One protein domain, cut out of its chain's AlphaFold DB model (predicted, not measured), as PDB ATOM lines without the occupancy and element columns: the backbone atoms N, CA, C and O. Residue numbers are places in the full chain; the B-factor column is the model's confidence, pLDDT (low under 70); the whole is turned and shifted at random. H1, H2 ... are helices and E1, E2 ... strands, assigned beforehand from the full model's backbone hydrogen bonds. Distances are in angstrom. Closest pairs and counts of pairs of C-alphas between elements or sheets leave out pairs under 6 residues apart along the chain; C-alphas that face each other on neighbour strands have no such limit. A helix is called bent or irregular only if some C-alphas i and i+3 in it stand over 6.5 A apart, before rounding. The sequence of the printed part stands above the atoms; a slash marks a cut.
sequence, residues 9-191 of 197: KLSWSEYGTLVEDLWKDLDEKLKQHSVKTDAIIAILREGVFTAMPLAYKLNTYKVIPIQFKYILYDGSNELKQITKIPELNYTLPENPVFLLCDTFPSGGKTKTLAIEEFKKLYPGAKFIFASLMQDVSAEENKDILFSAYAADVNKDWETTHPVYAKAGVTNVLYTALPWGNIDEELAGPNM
ATOM      1  N   LYS A   9      44.947  50.642 -17.260       91.06
ATOM      2  CA  LYS A   9      44.975  49.406 -18.036       91.06
ATOM      3  C   LYS A   9      45.608  48.325 -17.180       91.06
ATOM      4  O   LYS A   9      46.766  48.460 -16.793       91.06
ATOM      5  N   LEU A  10      44.856  47.259 -16.923       92.69
ATOM      6  CA  LEU A  10      45.356  46.110 -16.178       92.69
ATOM      7  C   LEU A  10      46.561  45.503 -16.896       92.69
ATOM      8  O   LEU A  10      46.544  45.268 -18.107       92.69
ATOM      9  N   SER A  11      47.595  45.183 -16.131       94.75
ATOM     10  CA  SER A  11      48.654  44.290 -16.581       94.75
ATOM     11  C   SER A  11      48.151  42.845 -16.660       94.75
ATOM     12  O   SER A  11      47.206  42.441 -15.976       94.75
ATOM     13  N   TRP A  12      48.836  42.012 -17.448       94.81
ATOM     14  CA  TRP A  12      48.564  40.572 -17.487       94.81
ATOM     15  C   TRP A  12      48.698  39.901 -16.112       94.81
ATOM     16  O   TRP A  12      47.939  38.985 -15.810       94.81
ATOM     17  N   SER A  13      49.622  40.367 -15.264       96.25
ATOM     18  CA  SER A  13      49.798  39.855 -13.897       96.25
ATOM     19  C   SER A  13      48.622  40.178 -12.980       96.25
ATOM     20  O   SER A  13      48.214  39.340 -12.175       96.25
ATOM     21  N   GLU A  14      48.058  41.377 -13.094       95.88
ATOM     22  CA  GLU A  14      46.899  41.780 -12.293       95.88
ATOM     23  C   GLU A  14      45.642  41.051 -12.734       95.88
ATOM     24  O   GLU A  14      44.924  40.513 -11.899       95.88
ATOM     25  N   TYR A  15      45.425  40.948 -14.046       95.50
ATOM     26  CA  TYR A  15      44.370  40.100 -14.586       95.50
ATOM     27  C   TYR A  15      44.528  38.643 -14.123       95.50
ATOM     28  O   TYR A  15      43.561  38.044 -13.663       95.50
ATOM     29  N   GLY A  16      45.745  38.090 -14.154       96.44
ATOM     30  CA  GLY A  16      46.017  36.749 -13.631       96.44
ATOM     31  C   GLY A  16      45.685  36.602 -12.143       96.44
ATOM     32  O   GLY A  16      45.176  35.566 -11.730       96.44
ATOM     33  N   THR A  17      45.901  37.653 -11.347       97.12
ATOM     34  CA  THR A  17      45.517  37.678  -9.927       97.12
ATOM     35  C   THR A  17      43.994  37.620  -9.777       97.12
ATOM     36  O   THR A  17      43.495  36.773  -9.045       97.12
ATOM     37  N   LEU A  18      43.255  38.431 -10.544       96.50
ATOM     38  CA  LEU A  18      41.787  38.406 -10.556       96.50
ATOM     39  C   LEU A  18      41.238  37.037 -10.987       96.50
ATOM     40  O   LEU A  18      40.288  36.542 -10.392       96.50
ATOM     41  N   VAL A  19      41.845  36.388 -11.984       97.25
ATOM     42  CA  VAL A  19      41.447  35.037 -12.413       97.25
ATOM     43  C   VAL A  19      41.649  34.002 -11.303       97.25
ATOM     44  O   VAL A  19      40.788  33.145 -11.112       97.25
ATOM     45  N   GLU A  20      42.760  34.060 -10.565       98.00
ATOM     46  CA  GLU A  20      42.990  33.144  -9.441       98.00
ATOM     47  C   GLU A  20      42.031  33.404  -8.276       98.00
ATOM     48  O   GLU A  20      41.591  32.453  -7.633       98.00
ATOM     49  N   ASP A  21      41.674  34.660  -8.012       97.75
ATOM     50  CA  ASP A  21      40.713  35.002  -6.962       97.75
ATOM     51  C   ASP A  21      39.286  34.567  -7.339       97.75
ATOM     52  O   ASP A  21      38.621  33.916  -6.531       97.75
ATOM     53  N   LEU A  22      38.869  34.763  -8.598       98.00
ATOM     54  CA  LEU A  22      37.637  34.172  -9.136       98.00
ATOM     55  C   LEU A  22      37.644  32.641  -9.026       98.00
ATOM     56  O   LEU A  22      36.637  32.044  -8.650       98.00
ATOM     57  N   TRP A  23      38.760  31.984  -9.357       98.31
ATOM     58  CA  TRP A  23      38.852  30.527  -9.251       98.31
ATOM     59  C   TRP A  23      38.664  30.046  -7.811       98.31
ATOM     60  O   TRP A  23      37.934  29.081  -7.600       98.31
ATOM     61  N   LYS A  24      39.281  30.710  -6.825       98.38
ATOM     62  CA  LYS A  24      39.112  30.354  -5.406       98.38
ATOM     63  C   LYS A  24      37.648  30.448  -4.981       98.38
ATOM     64  O   LYS A  24      37.136  29.488  -4.414       98.38
ATOM     65  N   ASP A  25      36.983  31.559  -5.301       98.19
ATOM     66  CA  ASP A  25      35.572  31.774  -4.960       98.19
ATOM     67  C   ASP A  25      34.655  30.750  -5.658       98.19
ATOM     68  O   ASP A  25      33.773  30.154  -5.035       98.19
ATOM     69  N   LEU A  26      34.906  30.461  -6.941       98.38
ATOM     70  CA  LEU A  26      34.165  29.445  -7.689       98.38
ATOM     71  C   LEU A  26      34.360  28.037  -7.107       98.38
ATOM     72  O   LEU A  26      33.380  27.324  -6.905       98.38
ATOM     73  N   ASP A  27      35.601  27.621  -6.853       98.38
ATOM     74  CA  ASP A  27      35.935  26.292  -6.328       98.38
ATOM     75  C   ASP A  27      35.352  26.075  -4.921       98.38
ATOM     76  O   ASP A  27      34.815  25.004  -4.623       98.38
ATOM     77  N   GLU A  28      35.385  27.102  -4.068       98.38
ATOM     78  CA  GLU A  28      34.749  27.074  -2.751       98.38
ATOM     79  C   GLU A  28      33.230  26.885  -2.862       98.38
ATOM     80  O   GLU A  28      32.677  25.954  -2.265       98.38
ATOM     81  N   LYS A  29      32.553  27.690  -3.690       98.31
ATOM     82  CA  LYS A  29      31.095  27.603  -3.870       98.31
ATOM     83  C   LYS A  29      30.661  26.303  -4.546       98.31
ATOM     84  O   LYS A  29      29.666  25.704  -4.137       98.31
ATOM     85  N   LEU A  30      31.418  25.793  -5.518       97.94
ATOM     86  CA  LEU A  30      31.157  24.479  -6.119       97.94
ATOM     87  C   LEU A  30      31.164  23.367  -5.059       97.94
ATOM     88  O   LEU A  30      30.257  22.529  -5.042       97.94
ATOM     89  N   LYS A  31      32.141  23.381  -4.140       97.88
ATOM     90  CA  LYS A  31      32.223  22.423  -3.025       97.88
ATOM     91  C   LYS A  31      31.089  22.614  -2.024       97.88
ATOM     92  O   LYS A  31      30.442  21.632  -1.665       97.88
ATOM     93  N   GLN A  32      30.816  23.854  -1.615       98.19
ATOM     94  CA  GLN A  32      29.746  24.184  -0.669       98.19
ATOM     95  C   GLN A  32      28.379  23.705  -1.171       98.19
ATOM     96  O   GLN A  32      27.602  23.133  -0.410       98.19
ATOM     97  N   HIS A  33      28.098  23.901  -2.458       97.38
ATOM     98  CA  HIS A  33      26.832  23.503  -3.068       97.38
ATOM     99  C   HIS A  33      26.823  22.043  -3.546       97.38
ATOM    100  O   HIS A  33      25.766  21.539  -3.921       97.38
ATOM    101  N   SER A  34      27.964  21.342  -3.519       96.88
ATOM    102  CA  SER A  34      28.117  19.981  -4.059       96.88
ATOM    103  C   SER A  34      27.674  19.859  -5.525       96.88
ATOM    104  O   SER A  34      27.065  18.868  -5.930       96.88
ATOM    105  N   VAL A  35      27.980  20.878  -6.334       95.94
ATOM    106  CA  VAL A  35      27.588  20.971  -7.748       95.94
ATOM    107  C   VAL A  35      28.812  20.811  -8.649       95.94
ATOM    108  O   VAL A  35      29.914  21.237  -8.313       95.94
ATOM    109  N   LYS A  36      28.614  20.199  -9.819       95.50
ATOM    110  CA  LYS A  36      29.596  20.153 -10.909       95.50
ATOM    111  C   LYS A  36      29.006  20.810 -12.149       95.50
ATOM    112  O   LYS A  36      27.796  20.784 -12.336       95.50
ATOM    113  N   THR A  37      29.865  21.376 -12.986       97.44
ATOM    114  CA  THR A  37      29.482  22.017 -14.250       97.44
ATOM    115  C   THR A  37      29.608  21.025 -15.405       97.44
ATOM    116  O   THR A  37      30.656  20.394 -15.554       97.44
ATOM    117  N   ASP A  38      28.591  20.924 -16.255       97.88
ATOM    118  CA  ASP A  38      28.587  20.045 -17.431       97.88
ATOM    119  C   ASP A  38      29.226  20.693 -18.660       97.88
ATOM    120  O   ASP A  38      29.827  20.006 -19.488       97.88
ATOM    121  N   ALA A  39      29.091  22.011 -18.785       98.06
ATOM    122  CA  ALA A  39      29.689  22.819 -19.838       98.06
ATOM    123  C   ALA A  39      29.828  24.274 -19.383       98.06
ATOM    124  O   ALA A  39      29.154  24.727 -18.454       98.06
ATOM    125  N   ILE A  40      30.701  25.008 -20.063       98.31
ATOM    126  CA  ILE A  40      30.940  26.428 -19.827       98.31
ATOM    127  C   ILE A  40      30.348  27.207 -20.990       98.31
ATOM    128  O   ILE A  40      30.613  26.890 -22.144       98.31
ATOM    129  N   ILE A  41      29.561  28.231 -20.698       97.88
ATOM    130  CA  ILE A  41      29.045  29.174 -21.682       97.88
ATOM    131  C   ILE A  41      29.942  30.407 -21.643       97.88
ATOM    132  O   ILE A  41      30.048  31.063 -20.610       97.88
ATOM    133  N   ALA A  42      30.573  30.739 -22.764       96.81
ATOM    134  CA  ALA A  42      31.390  31.942 -22.891       96.81
ATOM    135  C   ALA A  42      30.579  33.045 -23.581       96.81
ATOM    136  O   ALA A  42      30.321  32.949 -24.785       96.81
ATOM    137  N   ILE A  43      30.203  34.098 -22.845       94.25
ATOM    138  CA  ILE A  43      29.609  35.300 -23.444       94.25
ATOM    139  C   ILE A  43      30.727  36.071 -24.165       94.25
ATOM    140  O   ILE A  43      31.645  36.606 -23.549       94.25
ATOM    141  N   LEU A  44      30.696  36.076 -25.496       85.88
ATOM    142  CA  LEU A  44      31.761  36.603 -26.347       85.88
ATOM    143  C   LEU A  44      31.889  38.139 -26.300       85.88
ATOM    144  O   LEU A  44      30.958  38.856 -25.940       85.88
ATOM    145  N   ARG A  45      33.062  38.601 -26.763       80.88
ATOM    146  CA  ARG A  45      33.774  39.884 -26.556       80.88
ATOM    147  C   ARG A  45      34.799  39.794 -25.429       80.88
ATOM    148  O   ARG A  45      35.985  39.914 -25.710       80.88
ATOM    149  N   GLU A  46      34.377  39.488 -24.206       86.44
ATOM    150  CA  GLU A  46      35.303  39.422 -23.062       86.44
ATOM    151  C   GLU A  46      35.158  38.142 -22.240       86.44
ATOM    152  O   GLU A  46      36.164  37.567 -21.835       86.44
ATOM    153  N   GLY A  47      33.943  37.608 -22.071       88.88
ATOM    154  CA  GLY A  47      33.687  36.413 -21.258       88.88
ATOM    155  C   GLY A  47      34.436  35.153 -21.700       88.88
ATOM    156  O   GLY A  47      34.608  34.247 -20.892       88.88
ATOM    157  N   VAL A  48      34.967  35.095 -22.929       91.75
ATOM    158  CA  VAL A  48      35.897  34.029 -23.356       91.75
ATOM    159  C   VAL A  48      37.198  34.030 -22.547       91.75
ATOM    160  O   VAL A  48      37.710  32.964 -22.208       91.75
ATOM    161  N   PHE A  49      37.706  35.206 -22.178       92.50
ATOM    162  CA  PHE A  49      38.906  35.338 -21.361       92.50
ATOM    163  C   PHE A  49      38.632  34.965 -19.902       92.50
ATOM    164  O   PHE A  49      39.533  34.489 -19.226       92.50
ATOM    165  N   THR A  50      37.396  35.074 -19.418       94.56
ATOM    166  CA  THR A  50      37.006  34.467 -18.134       94.56
ATOM    167  C   THR A  50      36.820  32.952 -18.264       94.56
ATOM    168  O   THR A  50      37.287  32.188 -17.423       94.56
ATOM    169  N   ALA A  51      36.168  32.492 -19.332       96.88
ATOM    170  CA  ALA A  51      35.789  31.095 -19.511       96.88
ATOM    171  C   ALA A  51      36.989  30.158 -19.686       96.88
ATOM    172  O   ALA A  51      37.010  29.081 -19.097       96.88
ATOM    173  N   MET A  52      37.987  30.538 -20.491       96.44
ATOM    174  CA  MET A  52      39.082  29.632 -20.864       96.44
ATOM    175  C   MET A  52      39.982  29.218 -19.685       96.44
ATOM    176  O   MET A  52      40.241  28.018 -19.544       96.44
ATOM    177  N   PRO A  53      40.430  30.128 -18.795       96.31
ATOM    178  CA  PRO A  53      41.152  29.732 -17.588       96.31
ATOM    179  C   PRO A  53      40.325  28.819 -16.672       96.31
ATOM    180  O   PRO A  53      40.854  27.848 -16.133       96.31
ATOM    181  N   LEU A  54      39.020  29.080 -16.532       97.75
ATOM    182  CA  LEU A  54      38.131  28.244 -15.723       97.75
ATOM    183  C   LEU A  54      37.912  26.865 -16.354       97.75
ATOM    184  O   LEU A  54      37.923  25.867 -15.640       97.75
ATOM    185  N   ALA A  55      37.802  26.786 -17.683       97.31
ATOM    186  CA  ALA A  55      37.736  25.527 -18.425       97.31
ATOM    187  C   ALA A  55      38.945  24.638 -18.129       97.31
ATOM    188  O   ALA A  55      38.794  23.444 -17.863       97.31
ATOM    189  N   TYR A  56      40.136  25.243 -18.103       97.00
ATOM    190  CA  TYR A  56      41.369  24.563 -17.731       97.00
ATOM    191  C   TYR A  56      41.340  24.067 -16.278       97.00
ATOM    192  O   TYR A  56      41.595  22.888 -16.035       97.00
ATOM    193  N   LYS A  57      40.976  24.923 -15.313       96.88
ATOM    194  CA  LYS A  57      40.912  24.556 -13.882       96.88
ATOM    195  C   LYS A  57      39.873  23.463 -13.597       96.88
ATOM    196  O   LYS A  57      40.119  22.584 -12.777       96.88
ATOM    197  N   LEU A  58      38.745  23.488 -14.307       96.75
ATOM    198  CA  LEU A  58      37.668  22.496 -14.218       96.75
ATOM    199  C   LEU A  58      37.925  21.238 -15.060       96.75
ATOM    200  O   LEU A  58      37.125  20.304 -15.012       96.75
ATOM    201  N   ASN A  59      39.023  21.199 -15.822       95.69
ATOM    202  CA  ASN A  59      39.378  20.108 -16.727       95.69
ATOM    203  C   ASN A  59      38.235  19.731 -17.693       95.69
ATOM    204  O   ASN A  59      37.877  18.560 -17.845       95.69
ATOM    205  N   THR A  60      37.634  20.734 -18.340       93.81
ATOM    206  CA  THR A  60      36.557  20.547 -19.321       93.81
ATOM    207  C   THR A  60      36.896  21.193 -20.659       93.81
ATOM    208  O   THR A  60      37.442  22.289 -20.726       93.81
ATOM    209  N   TYR A  61      36.537  20.511 -21.747       91.19
ATOM    210  CA  TYR A  61      36.644  21.011 -23.123       91.19
ATOM    211  C   TYR A  61      35.287  21.453 -23.696       91.19
ATOM    212  O   TYR A  61      35.197  21.865 -24.851       91.19
ATOM    213  N   LYS A  62      34.211  21.346 -22.907       96.88
ATOM    214  CA  LYS A  62      32.837  21.633 -23.332       96.88
ATOM    215  C   LYS A  62      32.537  23.124 -23.169       96.88
ATOM    216  O   LYS A  62      31.867  23.522 -22.218       96.88
ATOM    217  N   VAL A  63      33.081  23.945 -24.067       96.69
ATOM    218  CA  VAL A  63      32.888  25.404 -24.075       96.69
ATOM    219  C   VAL A  63      31.933  25.795 -25.201       96.69
ATOM    220  O   VAL A  63      32.168  25.475 -26.364       96.69
ATOM    221  N   ILE A  64      30.862  26.504 -24.854       97.25
ATOM    222  CA  ILE A  64      29.788  26.923 -25.754       97.25
ATOM    223  C   ILE A  64      29.847  28.450 -25.904       97.25
ATOM    224  O   ILE A  64      29.446  29.171 -24.988       97.25
ATOM    225  N   PRO A  65      30.359  28.975 -27.026       95.94
ATOM    226  CA  PRO A  65      30.400  30.412 -27.254       95.94
ATOM    227  C   PRO A  65      29.025  30.960 -27.653       95.94
ATOM    228  O   PRO A  65      28.342  30.398 -28.509       95.94
ATOM    229  N   ILE A  66      28.645  32.101 -27.082       95.62
ATOM    230  CA  ILE A  66      27.459  32.866 -27.480       95.62
ATOM    231  C   ILE A  66      27.770  34.360 -27.437       95.62
ATOM    232  O   ILE A  66      28.457  34.822 -26.535       95.62
ATOM    233  N   GLN A  67      27.278  35.137 -28.395       92.62
ATOM    234  CA  GLN A  67      27.518  36.572 -28.452       92.62
ATOM    235  C   GLN A  67      26.214  37.347 -28.389       92.62
ATOM    236  O   GLN A  67      25.272  37.065 -29.132       92.62
ATOM    237  N   PHE A  68      26.219  38.389 -27.566       90.06
ATOM    238  CA  PHE A  68      25.180  39.403 -27.515       90.06
ATOM    239  C   PHE A  68      25.789  40.774 -27.775       90.06
ATOM    240  O   PHE A  68      26.969  41.005 -27.510       90.06
ATOM    241  N   LYS A  69      24.985  41.689 -28.307       85.94
ATOM    242  CA  LYS A  69      25.422  43.043 -28.609       85.94
ATOM    243  C   LYS A  69      24.286  44.036 -28.490       85.94
ATOM    244  O   LYS A  69      23.198  43.794 -29.005       85.94
ATOM    245  N   TYR A  70      24.557  45.158 -27.836       84.12
ATOM    246  CA  TYR A  70      23.659  46.299 -27.889       84.12
ATOM    247  C   TYR A  70      23.741  46.934 -29.277       84.12
ATOM    248  O   TYR A  70      24.804  47.374 -29.715       84.12
ATOM    249  N   ILE A  71      22.609  46.955 -29.967       83.88
ATOM    250  CA  ILE A  71      22.400  47.731 -31.178       83.88
ATOM    251  C   ILE A  71      21.863  49.088 -30.745       83.88
ATOM    252  O   ILE A  71      20.859  49.169 -30.035       83.88
ATOM    253  N   LEU A  72      22.583  50.138 -31.128       81.88
ATOM    254  CA  LEU A  72      22.258  51.515 -30.784       81.88
ATOM    255  C   LEU A  72      21.402  52.120 -31.897       81.88
ATOM    256  O   LEU A  72      21.790  52.094 -33.066       81.88
ATOM    257  N   TYR A  73      20.257  52.663 -31.506       79.75
ATOM    258  CA  TYR A  73      19.324  53.403 -32.345       79.75
ATOM    259  C   TYR A  73      19.221  54.839 -31.820       79.75
ATOM    260  O   TYR A  73      19.519  55.102 -30.654       79.75
ATOM    261  N   ASP A  74      18.745  55.775 -32.642       79.69
ATOM    262  CA  ASP A  74      18.573  57.167 -32.217       79.69
ATOM    263  C   ASP A  74      17.618  57.253 -31.008       79.69
ATOM    264  O   ASP A  74      16.403  57.096 -31.131       79.69
ATOM    265  N   GLY A  75      18.184  57.465 -29.816       78.06
ATOM    266  CA  GLY A  75      17.452  57.563 -28.549       78.06
ATOM    267  C   GLY A  75      17.078  56.235 -27.879       78.06
ATOM    268  O   GLY A  75      16.373  56.258 -26.873       78.06
ATOM    269  N   SER A  76      17.526  55.079 -28.383       81.12
ATOM    270  CA  SER A  76      17.278  53.784 -27.729       81.12
ATOM    271  C   SER A  76      18.386  52.763 -27.989       81.12
ATOM    272  O   SER A  76      19.218  52.923 -28.876       81.12
ATOM    273  N   ASN A  77      18.418  51.690 -27.205       82.56
ATOM    274  CA  ASN A  77      19.290  50.555 -27.473       82.56
ATOM    275  C   ASN A  77      18.527  49.244 -27.295       82.56
ATOM    276  O   ASN A  77      17.589  49.142 -26.502       82.56
ATOM    277  N   GLU A  78      18.933  48.234 -28.052       86.00
ATOM    278  CA  GLU A  78      18.360  46.896 -27.985       86.00
ATOM    279  C   GLU A  78      19.484  45.872 -27.877       86.00
ATOM    280  O   GLU A  78      20.409  45.869 -28.686       86.00
ATOM    281  N   LEU A  79      19.412  44.982 -26.890       87.19
ATOM    282  CA  LEU A  79      20.364  43.885 -26.769       87.19
ATOM    283  C   LEU A  79      19.931  42.741 -27.690       87.19
ATOM    284  O   LEU A  79      18.875  42.156 -27.472       87.19
ATOM    285  N   LYS A  80      20.748  42.414 -28.695       88.69
ATOM    286  CA  LYS A  80      20.493  41.326 -29.646       88.69
ATOM    287  C   LYS A  80      21.486  40.194 -29.487       88.69
ATOM    288  O   LYS A  80      22.676  40.426 -29.285       88.69
ATOM    289  N   GLN A  81      21.005  38.967 -29.645       90.75
ATOM    290  CA  GLN A  81      21.865  37.813 -29.862       90.75
ATOM    291  C   GLN A  81      22.453  37.882 -31.278       90.75
ATOM    292  O   GLN A  81      21.719  38.007 -32.256       90.75
ATOM    293  N   ILE A  82      23.776  37.801 -31.380       91.94
ATOM    294  CA  ILE A  82      24.519  37.866 -32.646       91.94
ATOM    295  C   ILE A  82      24.870  36.467 -33.146       91.94
ATOM    296  O   ILE A  82      24.763  36.193 -34.338       91.94
ATOM    297  N   THR A  83      25.247  35.561 -32.241       90.75
ATOM    298  CA  THR A  83      25.541  34.167 -32.592       90.75
ATOM    299  C   THR A  83      24.523  33.233 -31.963       90.75
ATOM    300  O   THR A  83      24.174  33.364 -30.789       90.75
ATOM    301  N   LYS A  84      24.054  32.256 -32.741       91.19
ATOM    302  CA  LYS A  84      23.217  31.165 -32.230       91.19
ATOM    303  C   LYS A  84      24.037  30.254 -31.314       91.19
ATOM    304  O   LYS A  84      25.262  30.210 -31.426       91.19
ATOM    305  N   ILE A  85      23.353  29.505 -30.451       94.00
ATOM    306  CA  ILE A  85      23.972  28.383 -29.734       94.00
ATOM    307  C   ILE A  85      24.417  27.360 -30.797       94.00
ATOM    308  O   ILE A  85      23.581  26.966 -31.618       94.00
ATOM    309  N   PRO A  86      25.707  26.985 -30.853       93.12
ATOM    310  CA  PRO A  86      26.208  26.062 -31.866       93.12
ATOM    311  C   PRO A  86      25.654  24.652 -31.658       93.12
ATOM    312  O   PRO A  86      25.318  24.255 -30.541       93.12
ATOM    313  N   GLU A  87      25.611  23.872 -32.737       92.94
ATOM    314  CA  GLU A  87      25.392  22.432 -32.627       92.94
ATOM    315  C   GLU A  87      26.568  21.802 -31.872       92.94
ATOM    316  O   GLU A  87      27.737  22.033 -32.195       92.94
ATOM    317  N   LEU A  88      26.256  21.038 -30.827       94.12
ATOM    318  CA  LEU A  88      27.263  20.444 -29.958       94.12
ATOM    319  C   LEU A  88      27.703  19.096 -30.529       94.12
ATOM    320  O   LEU A  88      26.881  18.230 -30.812       94.12
ATOM    321  N   ASN A  89      29.012  18.876 -30.611       91.88
ATOM    322  CA  ASN A  89      29.595  17.580 -30.976       91.88
ATOM    323  C   ASN A  89      29.748  16.629 -29.771       91.88
ATOM    324  O   ASN A  89      30.484  15.645 -29.834       91.88
ATOM    325  N   TYR A  90      29.079  16.935 -28.660       93.38
ATOM    326  CA  TYR A  90      29.051  16.143 -27.437       93.38
ATOM    327  C   TYR A  90      27.654  16.161 -26.822       93.38
ATOM    328  O   TYR A  90      26.875  17.094 -27.009       93.38
ATOM    329  N   THR A  91      27.356  15.136 -26.031       93.06
ATOM    330  CA  THR A  91      26.082  15.026 -25.319       93.06
ATOM    331  C   THR A  91      26.158  15.709 -23.955       93.06
ATOM    332  O   THR A  91      27.154  15.596 -23.226       93.06
ATOM    333  N   LEU A  92      25.084  16.413 -23.613       96.38
ATOM    334  CA  LEU A  92      24.821  16.957 -22.285       96.38
ATOM    335  C   LEU A  92      23.742  16.108 -21.595       96.38
ATOM    336  O   LEU A  92      22.932  15.490 -22.291       96.38
ATOM    337  N   PRO A  93      23.722  16.048 -20.251       95.50
ATOM    338  CA  PRO A  93      22.605  15.436 -19.537       95.50
ATOM    339  C   PRO A  93      21.297  16.199 -19.807       95.50
ATOM    340  O   PRO A  93      21.314  17.320 -20.310       95.50
ATOM    341  N   GLU A  94      20.160  15.601 -19.444       93.19
ATOM    342  CA  GLU A  94      18.827  16.200 -19.632       93.19
ATOM    343  C   GLU A  94      18.683  17.558 -18.924       93.19
ATOM    344  O   GLU A  94      18.132  18.504 -19.484       93.19
ATOM    345  N   ASN A  95      19.236  17.664 -17.710       96.12
ATOM    346  CA  ASN A  95      19.210  18.867 -16.881       96.12
ATOM    347  C   ASN A  95      20.649  19.331 -16.596       96.12
ATOM    348  O   ASN A  95      21.162  19.074 -15.505       96.12
ATOM    349  N   PRO A  96      21.333  19.944 -17.577       97.69
ATOM    350  CA  PRO A  96      22.729  20.328 -17.428       97.69
ATOM    351  C   PRO A  96      22.898  21.504 -16.466       97.69
ATOM    352  O   PRO A  96      22.054  22.402 -16.388       97.69
ATOM    353  N   VAL A  97      24.034  21.525 -15.773       98.12
ATOM    354  CA  VAL A  97      24.510  22.685 -15.024       98.12
ATOM    355  C   VAL A  97      25.545  23.425 -15.861       98.12
ATOM    356  O   VAL A  97      26.642  22.921 -16.111       98.12
ATOM    357  N   PHE A  98      25.221  24.643 -16.275       98.56
ATOM    358  CA  PHE A  98      26.121  25.483 -17.056       98.56
ATOM    359  C   PHE A  98      26.872  26.482 -16.180       98.56
ATOM    360  O   PHE A  98      26.274  27.137 -15.329       98.56
ATOM    361  N   LEU A  99      28.166  26.663 -16.444       98.44
ATOM    362  CA  LEU A  99      28.924  27.810 -15.945       98.44
ATOM    363  C   LEU A  99      28.853  28.941 -16.969       98.44
ATOM    364  O   LEU A  99      29.482  28.859 -18.018       98.44
ATOM    365  N   LEU A 100      28.075  29.976 -16.690       97.38
ATOM    366  CA  LEU A 100      27.921  31.145 -17.543       97.38
ATOM    367  C   LEU A 100      28.990  32.188 -17.208       97.38
ATOM    368  O   LEU A 100      28.963  32.771 -16.127       97.38
ATOM    369  N   CYS A 101      29.909  32.422 -18.142       96.88
ATOM    370  CA  CYS A 101      31.051  33.307 -17.959       96.88
ATOM    371  C   CYS A 101      30.879  34.649 -18.676       96.88
ATOM    372  O   CYS A 101      30.647  34.690 -19.888       96.88
ATOM    373  N   ASP A 102      31.100  35.729 -17.928       92.31
ATOM    374  CA  ASP A 102      31.257  37.103 -18.417       92.31
ATOM    375  C   ASP A 102      32.537  37.727 -17.814       92.31
ATOM    376  O   ASP A 102      33.236  37.079 -17.039       92.31
ATOM    377  N   THR A 103      32.912  38.954 -18.172       89.56
ATOM    378  CA  THR A 103      34.066  39.657 -17.566       89.56
ATOM    379  C   THR A 103      33.608  40.827 -16.710       89.56
ATOM    380  O   THR A 103      33.779  40.785 -15.490       89.56
ATOM    381  N   PHE A 104      32.958  41.813 -17.335       85.25
ATOM    382  CA  PHE A 104      32.436  43.020 -16.695       85.25
ATOM    383  C   PHE A 104      30.937  43.192 -16.994       85.25
ATOM    384  O   PHE A 104      30.541  44.028 -17.810       85.25
ATOM    385  N   PRO A 105      30.073  42.375 -16.370       79.00
ATOM    386  CA  PRO A 105      28.641  42.427 -16.622       79.00
ATOM    387  C   PRO A 105      28.042  43.747 -16.119       79.00
ATOM    388  O   PRO A 105      28.041  44.024 -14.923       79.00
ATOM    389  N   SER A 106      27.449  44.531 -17.021       70.88
ATOM    390  CA  SER A 106      26.690  45.739 -16.671       70.88
ATOM    391  C   SER A 106      25.192  45.430 -16.581       70.88
ATOM    392  O   SER A 106      24.567  45.082 -17.587       70.88
ATOM    393  N   GLY A 107      24.596  45.559 -15.391       72.06
ATOM    394  CA  GLY A 107      23.138  45.512 -15.190       72.06
ATOM    395  C   GLY A 107      22.450  44.166 -15.467       72.06
ATOM    396  O   GLY A 107      21.229  44.107 -15.573       72.06
ATOM    397  N   GLY A 108      23.200  43.071 -15.637       81.44
ATOM    398  CA  GLY A 108      22.673  41.696 -15.645       81.44
ATOM    399  C   GLY A 108      21.808  41.266 -16.845       81.44
ATOM    400  O   GLY A 108      21.524  40.075 -16.975       81.44
ATOM    401  N   LYS A 109      21.425  42.166 -17.760       87.00
ATOM    402  CA  LYS A 109      20.522  41.847 -18.886       87.00
ATOM    403  C   LYS A 109      21.076  40.768 -19.824       87.00
ATOM    404  O   LYS A 109      20.347  39.851 -20.195       87.00
ATOM    405  N   THR A 110      22.365  40.833 -20.169       89.88
ATOM    406  CA  THR A 110      23.029  39.832 -21.027       89.88
ATOM    407  C   THR A 110      23.000  38.439 -20.409       89.88
ATOM    408  O   THR A 110      22.683  37.466 -21.090       89.88
ATOM    409  N   LYS A 111      23.262  38.353 -19.102       90.56
ATOM    410  CA  LYS A 111      23.187  37.117 -18.319       90.56
ATOM    411  C   LYS A 111      21.781  36.513 -18.378       90.56
ATOM    412  O   LYS A 111      21.642  35.326 -18.660       90.56
ATOM    413  N   THR A 112      20.744  37.326 -18.175       91.94
ATOM    414  CA  THR A 112      19.346  36.870 -18.240       91.94
ATOM    415  C   THR A 112      18.963  36.371 -19.631       91.94
ATOM    416  O   THR A 112      18.443  35.263 -19.740       91.94
ATOM    417  N   LEU A 113      19.289  37.111 -20.696       92.56
ATOM    418  CA  LEU A 113      19.002  36.660 -22.063       92.56
ATOM    419  C   LEU A 113      19.749  35.368 -22.418       92.56
ATOM    420  O   LEU A 113      19.172  34.476 -23.031       92.56
ATOM    421  N   ALA A 114      21.014  35.228 -22.008       94.62
ATOM    422  CA  ALA A 114      21.763  33.990 -22.218       94.62
ATOM    423  C   ALA A 114      21.070  32.794 -21.549       94.62
ATOM    424  O   ALA A 114      20.891  31.756 -22.183       94.62
ATOM    425  N   ILE A 115      20.624  32.948 -20.301       95.75
ATOM    426  CA  ILE A 115      19.863  31.916 -19.586       95.75
ATOM    427  C   ILE A 115      18.584  31.556 -20.350       95.75
ATOM    428  O   ILE A 115      18.325  30.377 -20.582       95.75
ATOM    429  N   GLU A 116      17.808  32.549 -20.783       95.06
ATOM    430  CA  GLU A 116      16.566  32.329 -21.532       95.06
ATOM    431  C   GLU A 116      16.797  31.540 -22.828       95.06
ATOM    432  O   GLU A 116      16.075  30.576 -23.088       95.06
ATOM    433  N   GLU A 117      17.823  31.884 -23.614       95.81
ATOM    434  CA  GLU A 117      18.154  31.160 -24.849       95.81
ATOM    435  C   GLU A 117      18.538  29.701 -24.583       95.81
ATOM    436  O   GLU A 117      18.074  28.797 -25.280       95.81
ATOM    437  N   PHE A 118      19.333  29.438 -23.543       96.69
ATOM    438  CA  PHE A 118      19.697  28.067 -23.186       96.69
ATOM    439  C   PHE A 118      18.511  27.278 -22.633       96.69
ATOM    440  O   PHE A 118      18.394  26.091 -22.932       96.69
ATOM    441  N   LYS A 119      17.587  27.908 -21.898       96.62
ATOM    442  CA  LYS A 119      16.390  27.226 -21.379       96.62
ATOM    443  C   LYS A 119      15.373  26.863 -22.459       96.62
ATOM    444  O   LYS A 119      14.592  25.940 -22.245       96.62
ATOM    445  N   LYS A 120      15.400  27.501 -23.633       95.62
ATOM    446  CA  LYS A 120      14.614  27.035 -24.794       95.62
ATOM    447  C   LYS A 120      15.062  25.650 -25.270       95.62
ATOM    448  O   LYS A 120      14.233  24.881 -25.741       95.62
ATOM    449  N   LEU A 121      16.356  25.345 -25.145       95.12
ATOM    450  CA  LEU A 121      16.944  24.058 -25.536       95.12
ATOM    451  C   LEU A 121      16.992  23.061 -24.372       95.12
ATOM    452  O   LEU A 121      16.792  21.867 -24.573       95.12
ATOM    453  N   TYR A 122      17.225  23.559 -23.157       96.19
ATOM    454  CA  TYR A 122      17.377  22.779 -21.932       96.19
ATOM    455  C   TYR A 122      16.482  23.359 -20.820       96.19
ATOM    456  O   TYR A 122      16.972  24.067 -19.937       96.19
ATOM    457  N   PRO A 123      15.163  23.088 -20.829       96.44
ATOM    458  CA  PRO A 123      14.210  23.735 -19.918       96.44
ATOM    459  C   PRO A 123      14.509  23.549 -18.425       96.44
ATOM    460  O   PRO A 123      14.193  24.429 -17.620       96.44
ATOM    461  N   GLY A 124      15.129  22.426 -18.053       96.06
ATOM    462  CA  GLY A 124      15.527  22.116 -16.679       96.06
ATOM    463  C   GLY A 124      16.971  22.478 -16.324       96.06
ATOM    464  O   GLY A 124      17.418  22.140 -15.227       96.06
ATOM    465  N   ALA A 125      17.701  23.165 -17.210       97.50
ATOM    466  CA  ALA A 125      19.070  23.581 -16.938       97.50
ATOM    467  C   ALA A 125      19.166  24.508 -15.718       97.50
ATOM    468  O   ALA A 125      18.274  25.319 -15.439       97.50
ATOM    469  N   LYS A 126      20.294  24.400 -15.018       97.06
ATOM    470  CA  LYS A 126      20.694  25.292 -13.928       97.06
ATOM    471  C   LYS A 126      21.962  26.032 -14.313       97.06
ATOM    472  O   LYS A 126      22.755  25.539 -15.112       97.06
ATOM    473  N   PHE A 127      22.156  27.207 -13.731       98.25
ATOM    474  CA  PHE A 127      23.266  28.073 -14.095       98.25
ATOM    475  C   PHE A 127      24.088  28.428 -12.864       98.25
ATOM    476  O   PHE A 127      23.561  28.627 -11.776       98.25
ATOM    477  N   ILE A 128      25.393  28.515 -13.043       97.88
ATOM    478  CA  ILE A 128      26.320  29.182 -12.135       97.88
ATOM    479  C   ILE A 128      26.851  30.371 -12.914       97.88
ATOM    480  O   ILE A 128      27.208  30.215 -14.080       97.88
ATOM    481  N   PHE A 129      26.888  31.551 -12.313       96.19
ATOM    482  CA  PHE A 129      27.453  32.723 -12.974       96.19
ATOM    483  C   PHE A 129      28.889  32.949 -12.508       96.19
ATOM    484  O   PHE A 129      29.158  32.835 -11.319       96.19
ATOM    485  N   ALA A 130      29.806  33.251 -13.424       96.31
ATOM    486  CA  ALA A 130      31.190  33.571 -13.098       96.31
ATOM    487  C   ALA A 130      31.666  34.801 -13.872       96.31
ATOM    488  O   ALA A 130      31.563  34.849 -15.098       96.31
ATOM    489  N   SER A 131      32.227  35.775 -13.168       94.75
ATOM    490  CA  SER A 131      32.759  36.994 -13.782       94.75
ATOM    491  C   SER A 131      33.946  37.551 -13.011       94.75
ATOM    492  O   SER A 131      34.127  37.246 -11.841       94.75
ATOM    493  N   LEU A 132      34.793  38.375 -13.635       93.19
ATOM    494  CA  LEU A 132      35.823  39.071 -12.851       93.19
ATOM    495  C   LEU A 132      35.180  40.077 -11.894       93.19
ATOM    496  O   LEU A 132      35.598  40.171 -10.745       93.19
ATOM    497  N   MET A 133      34.143  40.778 -12.358       90.19
ATOM    498  CA  MET A 133      33.391  41.745 -11.560       90.19
ATOM    499  C   MET A 133      31.949  41.322 -11.356       90.19
ATOM    500  O   MET A 133      31.312  40.827 -12.287       90.19
ATOM    501  N   GLN A 134      31.405  41.601 -10.179       90.06
ATOM    502  CA  GLN A 134      29.980  41.494  -9.901       90.06
ATOM    503  C   GLN A 134      29.431  42.852  -9.474       90.06
ATOM    504  O   GLN A 134      29.776  43.362  -8.412       90.06
ATOM    505  N   ASP A 135      28.524  43.404 -10.279       87.25
ATOM    506  CA  ASP A 135      27.667  44.508  -9.852       87.25
ATOM    507  C   ASP A 135      26.680  43.984  -8.806       87.25
ATOM    508  O   ASP A 135      25.756  43.231  -9.128       87.25
ATOM    509  N   VAL A 136      26.893  44.340  -7.538       83.25
ATOM    510  CA  VAL A 136      26.046  43.873  -6.427       83.25
ATOM    511  C   VAL A 136      24.660  44.519  -6.427       83.25
ATOM    512  O   VAL A 136      23.782  44.079  -5.690       83.25
ATOM    513  N   SER A 137      24.446  45.551  -7.248       79.50
ATOM    514  CA  SER A 137      23.133  46.166  -7.447       79.50
ATOM    515  C   SER A 137      22.308  45.485  -8.544       79.50
ATOM    516  O   SER A 137      21.110  45.747  -8.658       79.50
ATOM    517  N   ALA A 138      22.923  44.604  -9.341       78.06
ATOM    518  CA  ALA A 138      22.241  43.906 -10.419       78.06
ATOM    519  C   ALA A 138      21.210  42.902  -9.884       78.06
ATOM    520  O   ALA A 138      21.459  42.172  -8.927       78.06
ATOM    521  N   GLU A 139      20.067  42.818 -10.566       75.12
ATOM    522  CA  GLU A 139      18.992  41.901 -10.197       75.12
ATOM    523  C   GLU A 139      19.456  40.432 -10.236       75.12
ATOM    524  O   GLU A 139      20.173  39.973 -11.147       75.12
ATOM    525  N   GLU A 140      19.034  39.680  -9.221       81.06
ATOM    526  CA  GLU A 140      19.258  38.244  -9.153       81.06
ATOM    527  C   GLU A 140      18.391  37.513 -10.179       81.06
ATOM    528  O   GLU A 140      17.218  37.821 -10.387       81.06
ATOM    529  N   ASN A 141      18.959  36.490 -10.815       86.75
ATOM    530  CA  ASN A 141      18.202  35.607 -11.691       86.75
ATOM    531  C   ASN A 141      17.976  34.277 -10.967       86.75
ATOM    532  O   ASN A 141      18.936  33.585 -10.640       86.75
ATOM    533  N   LYS A 142      16.711  33.905 -10.754       88.56
ATOM    534  CA  LYS A 142      16.301  32.696 -10.011       88.56
ATOM    535  C   LYS A 142      16.831  31.368 -10.569       88.56
ATOM    536  O   LYS A 142      16.756  30.346  -9.889       88.56
ATOM    537  N   ASP A 143      17.278  31.348 -11.823       92.31
ATOM    538  CA  ASP A 143      17.844  30.157 -12.457       92.31
ATOM    539  C   ASP A 143      19.350  29.994 -12.181       92.31
ATOM    540  O   ASP A 143      19.932  28.956 -12.513       92.31
ATOM    541  N   ILE A 144      19.967  30.987 -11.531       95.25
ATOM    542  CA  ILE A 144      21.345  30.946 -11.050       95.25
ATOM    543  C   ILE A 144      21.373  30.329  -9.649       95.25
ATOM    544  O   ILE A 144      20.723  30.818  -8.731       95.25
ATOM    545  N   LEU A 145      22.146  29.257  -9.484       96.25
ATOM    546  CA  LEU A 145      22.371  28.584  -8.203       96.25
ATOM    547  C   LEU A 145      23.208  29.448  -7.256       96.25
ATOM    548  O   LEU A 145      22.911  29.530  -6.069       96.25
ATOM    549  N   PHE A 146      24.265  30.051  -7.797       95.69
ATOM    550  CA  PHE A 146      25.125  31.028  -7.143       95.69
ATOM    551  C   PHE A 146      25.978  31.755  -8.193       95.69
ATOM    552  O   PHE A 146      26.154  31.272  -9.319       95.69
ATOM    553  N   SER A 147      26.527  32.903  -7.805       94.94
ATOM    554  CA  SER A 147      27.509  33.654  -8.590       94.94
ATOM    555  C   SER A 147      28.885  33.560  -7.940       94.94
ATOM    556  O   SER A 147      28.984  33.613  -6.712       94.94
ATOM    557  N   ALA A 148      29.932  33.468  -8.753       95.94
ATOM    558  CA  ALA A 148      31.322  33.564  -8.343       95.94
ATOM    559  C   ALA A 148      32.002  34.770  -9.003       95.94
ATOM    560  O   ALA A 148      31.756  35.045 -10.180       95.94
ATOM    561  N   TYR A 149      32.829  35.499  -8.258       95.50
ATOM    562  CA  TYR A 149      33.487  36.705  -8.762       95.50
ATOM    563  C   TYR A 149      34.824  36.998  -8.083       95.50
ATOM    564  O   TYR A 149      35.044  36.601  -6.943       95.50
ATOM    565  N   ALA A 150      35.722  37.697  -8.787       95.31
ATOM    566  CA  ALA A 150      36.993  38.142  -8.205       95.31
ATOM    567  C   ALA A 150      36.814  39.399  -7.343       95.31
ATOM    568  O   ALA A 150      37.433  39.536  -6.293       95.31
ATOM    569  N   ALA A 151      35.970  40.323  -7.801       92.25
ATOM    570  CA  ALA A 151      35.733  41.600  -7.152       92.25
ATOM    571  C   ALA A 151      34.261  42.017  -7.266       92.25
ATOM    572  O   ALA A 151      33.581  41.736  -8.254       92.25
ATOM    573  N   ASP A 152      33.777  42.696  -6.237       90.50
ATOM    574  CA  ASP A 152      32.481  43.353  -6.208       90.50
ATOM    575  C   ASP A 152      32.608  44.822  -6.626       90.50
ATOM    576  O   ASP A 152      33.633  45.478  -6.392       90.50
ATOM    577  N   VAL A 153      31.550  45.334  -7.253       89.94
ATOM    578  CA  VAL A 153      31.375  46.761  -7.521       89.94
ATOM    579  C   VAL A 153      30.008  47.227  -7.051       89.94
ATOM    580  O   VAL A 153      29.011  46.513  -7.197       89.94
ATOM    581  N   ASN A 154      29.949  48.436  -6.496       87.00
ATOM    582  CA  ASN A 154      28.679  49.090  -6.191       87.00
ATOM    583  C   ASN A 154      28.033  49.682  -7.465       87.00
ATOM    584  O   ASN A 154      28.595  49.620  -8.559       87.00
ATOM    585  N   LYS A 155      26.855  50.301  -7.319       82.94
ATOM    586  CA  LYS A 155      26.125  50.957  -8.425       82.94
ATOM    587  C   LYS A 155      26.925  52.061  -9.139       82.94
ATOM    588  O   LYS A 155      26.616  52.406 -10.275       82.94
ATOM    589  N   ASP A 156      27.918  52.622  -8.453       84.56
ATOM    590  CA  ASP A 156      28.787  53.692  -8.935       84.56
ATOM    591  C   ASP A 156      30.093  53.118  -9.528       84.56
ATOM    592  O   ASP A 156      31.007  53.868  -9.861       84.56
ATOM    593  N   TRP A 157      30.165  51.789  -9.712       85.81
ATOM    594  CA  TRP A 157      31.314  51.031 -10.223       85.81
ATOM    595  C   TRP A 157      32.570  51.115  -9.352       85.81
ATOM    596  O   TRP A 157      33.692  50.918  -9.829       85.81
ATOM    597  N   GLU A 158      32.397  51.385  -8.062       89.31
ATOM    598  CA  GLU A 158      33.506  51.442  -7.121       89.31
ATOM    599  C   GLU A 158      33.824  50.065  -6.547       89.31
ATOM    600  O   GLU A 158      32.912  49.313  -6.200       89.31
ATOM    601  N   THR A 159      35.112  49.759  -6.393       90.06
ATOM    602  CA  THR A 159      35.587  48.525  -5.753       90.06
ATOM    603  C   THR A 159      36.610  48.820  -4.664       90.06
ATOM    604  O   THR A 159      37.316  49.828  -4.694       90.06
ATOM    605  N   THR A 160      36.743  47.890  -3.718       88.75
ATOM    606  CA  THR A 160      37.821  47.898  -2.715       88.75
ATOM    607  C   THR A 160      38.877  46.823  -2.974       88.75
ATOM    608  O   THR A 160      39.806  46.659  -2.180       88.75
ATOM    609  N   HIS A 161      38.765  46.093  -4.088       93.94
ATOM    610  CA  HIS A 161      39.635  44.960  -4.362       93.94
ATOM    611  C   HIS A 161      41.126  45.378  -4.420       93.94
ATOM    612  O   HIS A 161      41.468  46.360  -5.093       93.94
ATOM    613  N   PRO A 162      42.053  44.634  -3.775       93.75
ATOM    614  CA  PRO A 162      43.447  45.057  -3.601       93.75
ATOM    615  C   PRO A 162      44.219  45.368  -4.886       93.75
ATOM    616  O   PRO A 162      45.129  46.194  -4.858       93.75
ATOM    617  N   VAL A 163      43.886  44.707  -6.001       93.38
ATOM    618  CA  VAL A 163      44.483  44.992  -7.322       93.38
ATOM    619  C   VAL A 163      44.231  46.446  -7.732       93.38
ATOM    620  O   VAL A 163      45.172  47.158  -8.067       93.38
ATOM    621  N   TYR A 164      42.988  46.913  -7.621       91.19
ATOM    622  CA  TYR A 164      42.595  48.265  -8.023       91.19
ATOM    623  C   TYR A 164      43.056  49.311  -7.006       91.19
ATOM    624  O   TYR A 164      43.609  50.342  -7.387       91.19
ATOM    625  N   ALA A 165      42.957  49.000  -5.709       90.06
ATOM    626  CA  ALA A 165      43.420  49.887  -4.644       90.06
ATOM    627  C   ALA A 165      44.921  50.218  -4.760       90.06
ATOM    628  O   ALA A 165      45.316  51.372  -4.598       90.06
ATOM    629  N   LYS A 166      45.769  49.231  -5.091       90.25
ATOM    630  CA  LYS A 166      47.215  49.440  -5.306       90.25
ATOM    631  C   LYS A 166      47.521  50.324  -6.514       90.25
ATOM    632  O   LYS A 166      48.518  51.039  -6.492       90.25
ATOM    633  N   ALA A 167      46.675  50.275  -7.538       86.56
ATOM    634  CA  ALA A 167      46.783  51.103  -8.733       86.56
ATOM    635  C   ALA A 167      46.211  52.522  -8.543       86.56
ATOM    636  O   ALA A 167      46.291  53.338  -9.458       86.56
ATOM    637  N   GLY A 168      45.632  52.831  -7.374       87.69
ATOM    638  CA  GLY A 168      44.934  54.096  -7.137       87.69
ATOM    639  C   GLY A 168      43.608  54.209  -7.897       87.69
ATOM    640  O   GLY A 168      43.115  55.316  -8.092       87.69
ATOM    641  N   VAL A 169      43.036  53.080  -8.330       86.06
ATOM    642  CA  VAL A 169      41.773  53.014  -9.072       86.06
ATOM    643  C   VAL A 169      40.646  52.708  -8.098       86.06
ATOM    644  O   VAL A 169      40.615  51.633  -7.502       86.06
ATOM    645  N   THR A 170      39.715  53.643  -7.944       82.12
ATOM    646  CA  THR A 170      38.506  53.434  -7.137       82.12
ATOM    647  C   THR A 170      37.314  53.044  -7.997       82.12
ATOM    648  O   THR A 170      36.558  52.173  -7.587       82.12
ATOM    649  N   ASN A 171      37.179  53.622  -9.196       85.56
ATOM    650  CA  ASN A 171      36.102  53.335 -10.142       85.56
ATOM    651  C   ASN A 171      36.610  52.472 -11.310       85.56
ATOM    652  O   ASN A 171      37.448  52.912 -12.101       85.56
ATOM    653  N   VAL A 172      36.095  51.247 -11.429       85.50
ATOM    654  CA  VAL A 172      36.592  50.274 -12.415       85.50
ATOM    655  C   VAL A 172      35.905  50.356 -13.773       85.50
ATOM    656  O   VAL A 172      36.407  49.747 -14.715       85.50
ATOM    657  N   LEU A 173      34.831  51.147 -13.917       79.31
ATOM    658  CA  LEU A 173      34.176  51.396 -15.212       79.31
ATOM    659  C   LEU A 173      35.170  51.932 -16.252       79.31
ATOM    660  O   LEU A 173      35.044  51.684 -17.446       79.31
ATOM    661  N   TYR A 174      36.187  52.646 -15.774       75.62
ATOM    662  CA  TYR A 174      37.230  53.265 -16.579       75.62
ATOM    663  C   TYR A 174      38.529  52.450 -16.605       75.62
ATOM    664  O   TYR A 174      39.611  53.020 -16.762       75.62
ATOM    665  N   THR A 175      38.446  51.128 -16.430       83.81
ATOM    666  CA  THR A 175      39.597  50.225 -16.532       83.81
ATOM    667  C   THR A 175      39.563  49.421 -17.828       83.81
ATOM    668  O   THR A 175      38.607  48.704 -18.102       83.81
ATOM    669  N   ALA A 176      40.651  49.472 -18.594       87.31
ATOM    670  CA  ALA A 176      40.863  48.590 -19.733       87.31
ATOM    671  C   ALA A 176      41.473  47.249 -19.295       87.31
ATOM    672  O   ALA A 176      42.393  47.191 -18.472       87.31
ATOM    673  N   LEU A 177      41.008  46.163 -19.911       90.44
ATOM    674  CA  LEU A 177      41.622  44.838 -19.790       90.44
ATOM    675  C   LEU A 177      43.004  44.814 -20.470       90.44
ATOM    676  O   LEU A 177      43.274  45.645 -21.345       90.44
ATOM    677  N   PRO A 178      43.886  43.849 -20.146       92.00
ATOM    678  CA  PRO A 178      45.236  43.797 -20.719       92.00
ATOM    679  C   PRO A 178      45.261  43.758 -22.255       92.00
ATOM    680  O   PRO A 178      46.147  44.336 -22.890       92.00
ATOM    681  N   TRP A 179      44.262  43.117 -22.860       88.81
ATOM    682  CA  TRP A 179      44.075  43.042 -24.312       88.81
ATOM    683  C   TRP A 179      43.235  44.189 -24.890       88.81
ATOM    684  O   TRP A 179      43.200  44.345 -26.106       88.81
ATOM    685  N   GLY A 180      42.570  44.984 -24.048       84.25
ATOM    686  CA  GLY A 180      41.687  46.064 -24.478       84.25
ATOM    687  C   GLY A 180      42.446  47.203 -25.158       84.25
ATOM    688  O   GLY A 180      43.564  47.567 -24.752       84.25
ATOM    689  N   ASN A 181      41.828  47.771 -26.190       82.62
ATOM    690  CA  ASN A 181      42.272  49.008 -26.814       82.62
ATOM    691  C   ASN A 181      41.582  50.188 -26.117       82.62
ATOM    692  O   ASN A 181      40.359  50.281 -26.104       82.62
ATOM    693  N   ILE A 182      42.382  51.087 -25.541       78.94
ATOM    694  CA  ILE A 182      41.882  52.245 -24.792       78.94
ATOM    695  C   ILE A 182      41.020  53.144 -25.683       78.94
ATOM    696  O   ILE A 182      39.970  53.602 -25.241       78.94
ATOM    697  N   ASP A 183      41.416  53.354 -26.938       74.31
ATOM    698  CA  ASP A 183      40.687  54.227 -27.859       74.31
ATOM    699  C   ASP A 183      39.307  53.646 -28.208       74.31
ATOM    700  O   ASP A 183      38.323  54.381 -28.293       74.31
ATOM    701  N   GLU A 184      39.209  52.321 -28.357       72.81
ATOM    702  CA  GLU A 184      37.942  51.634 -28.644       72.81
ATOM    703  C   GLU A 184      36.988  51.672 -27.447       72.81
ATOM    704  O   GLU A 184      35.799  51.966 -27.601       72.81
ATOM    705  N   GLU A 185      37.508  51.423 -26.246       72.62
ATOM    706  CA  GLU A 185      36.713  51.467 -25.021       72.62
ATOM    707  C   GLU A 185      36.255  52.904 -24.689       72.62
ATOM    708  O   GLU A 185      35.146  53.103 -24.198       72.62
ATOM    709  N   LEU A 186      37.044  53.926 -25.043       69.81
ATOM    710  CA  LEU A 186      36.655  55.341 -24.943       69.81
ATOM    711  C   LEU A 186      35.641  55.784 -25.999       69.81
ATOM    712  O   LEU A 186      34.813  56.666 -25.738       69.81
ATOM    713  N   ALA A 187      35.698  55.201 -27.195       68.38
ATOM    714  CA  ALA A 187      34.705  55.463 -28.224       68.38
ATOM    715  C   ALA A 187      33.329  54.958 -27.771       68.38
ATOM    716  O   ALA A 187      32.345  55.687 -27.911       68.38
ATOM    717  N   GLY A 188      33.274  53.751 -27.185       67.31
ATOM    718  CA  GLY A 188      32.066  53.026 -26.759       67.31
ATOM    719  C   GLY A 188      30.935  53.897 -26.185       67.31
ATOM    720  O   GLY A 188      29.872  53.979 -26.804       67.31
ATOM    721  N   PRO A 189      31.148  54.571 -25.037       62.09
ATOM    722  CA  PRO A 189      30.136  55.385 -24.353       62.09
ATOM    723  C   PRO A 189      29.635  56.600 -25.142       62.09
ATOM    724  O   PRO A 189      28.577  57.138 -24.830       62.09
ATOM    725  N   ASN A 190      30.404  57.063 -26.131       59.34
ATOM    726  CA  ASN A 190      30.119  58.286 -26.883       59.34
ATOM    727  C   ASN A 190      29.390  58.022 -28.209       59.34
ATOM    728  O   ASN A 190      29.059  58.969 -28.925       59.34
ATOM    729  N   MET A 191      29.133  56.759 -28.560       63.19
ATOM    730  CA  MET A 191      28.384  56.432 -29.770       63.19
ATOM    731  C   MET A 191      26.883  56.474 -29.539       63.19
ATOM    732  O   MET A 191      26.350  55.877 -28.610       63.19
TER     733      MET A 191
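Overview. This is residues 9 to 191 of the 197 residues of the protein "Pribosyltran domain-containing protein" of Parcubacteria group bacterium GW2011_GWA1_45_7 (UniProt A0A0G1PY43). A twisted parallel sheet of five strands forms the middle layer, with H1 and H2 over one face and H3 over the other. E2 runs on nearly straight into E3, and the hairpin E3 and E4 reaches beyond the sheet as an arm, while H4 and H5 lie off the sheet. The printed part has 183 residues, with five named helices and seven named strands in the order H1 E1 H2 E2 E3 E4 E5 H3 E6 E7 H4 H5; the large sheet's order is E2 E1 E5 E6 E7, and the class is mixed, helices and strands. It is compact, with a radius of gyration of the C-alphas of 16.3 A, and spans 46 by 42 by 27 A.

Arrangement. In the large sheet, E2 (residues 63 to 66) and E7 (144 to 153) are edge strands, and E1 (39 to 43), E5 (97 to 101) and E6 (126 to 135) are inner. N 64 and O 40 of E2 and E1 are 2.7 A apart, N 41 and O 99 of E1 and E5 2.8 A, N 100 and O 128 of E5 and E6 2.8 A, and N 148 and O 129 of E6 and E7 2.8 A, within hydrogen-bond range. E6 bends by 106 degrees at residue 132 and E7 by 97 degrees at residue 150. H1 (12 to 33) is on the sheet at a height of 7.8 A; the C-alphas of Leu 22 and Ala 150, its closest to E7, are 4.1 A apart. H2 (47 to 57), on the same face, lies over E5 and runs along the strands, at 25 degrees to E5 on the local plane. E1, H2 and E2 form a strand-helix-strand unit, two parallel neighbour strands joined through a helix, with a right-handed crossover, as do E5, H3 (109 to 121) and E6. H1 and H2 touch, closest at the C-alphas of Trp 23 and Leu 54, 6.9 A, at a steep tilt of 63 degrees. H3 is on the opposite face, over E5, at a height of 8.1 A. In the hairpin E3 (68 to 73) and E4 (76 to 81), N 71 and O 78 are 2.8 A apart. H4 (162 to 166) only just touches H1, with 3 pairs of C-alphas within 8 A, closest at Glu 14 and Val 163, 6.4 A. H5 (182 to 190) is apart from H1 and H3, for instance, and is only just irregular: C-alphas 186 and 189 are 6.55 A apart. Each O i to N i+4 pair is within hydrogen-bond range in H1 and H4; the counts are 5 of 7 in H2, 8 of 9 in H3 and 3 of 5 in H5.

Along the chain. H1 begins at C-alpha 12 (48.564, 40.572, -17.487) and is 31.2 A long. E6 is 20.8 A, H3 19.3 A and E7 19.1 A long. E5 begins at C-alpha 97 (24.510, 22.685, -15.024), and H5 ends at C-alpha 190 (30.119, 58.286, -26.883).

Size, cuts and confidence. The C-alphas farthest apart, those of Glu 94 and Gly 168, are 47.7 A apart. The printed part has no cut. The links E4 to E5 and H4 to H5 are long, 15 residues each. Mean pLDDT of the printed part is 90.5; residues 186 to 191 are under 70.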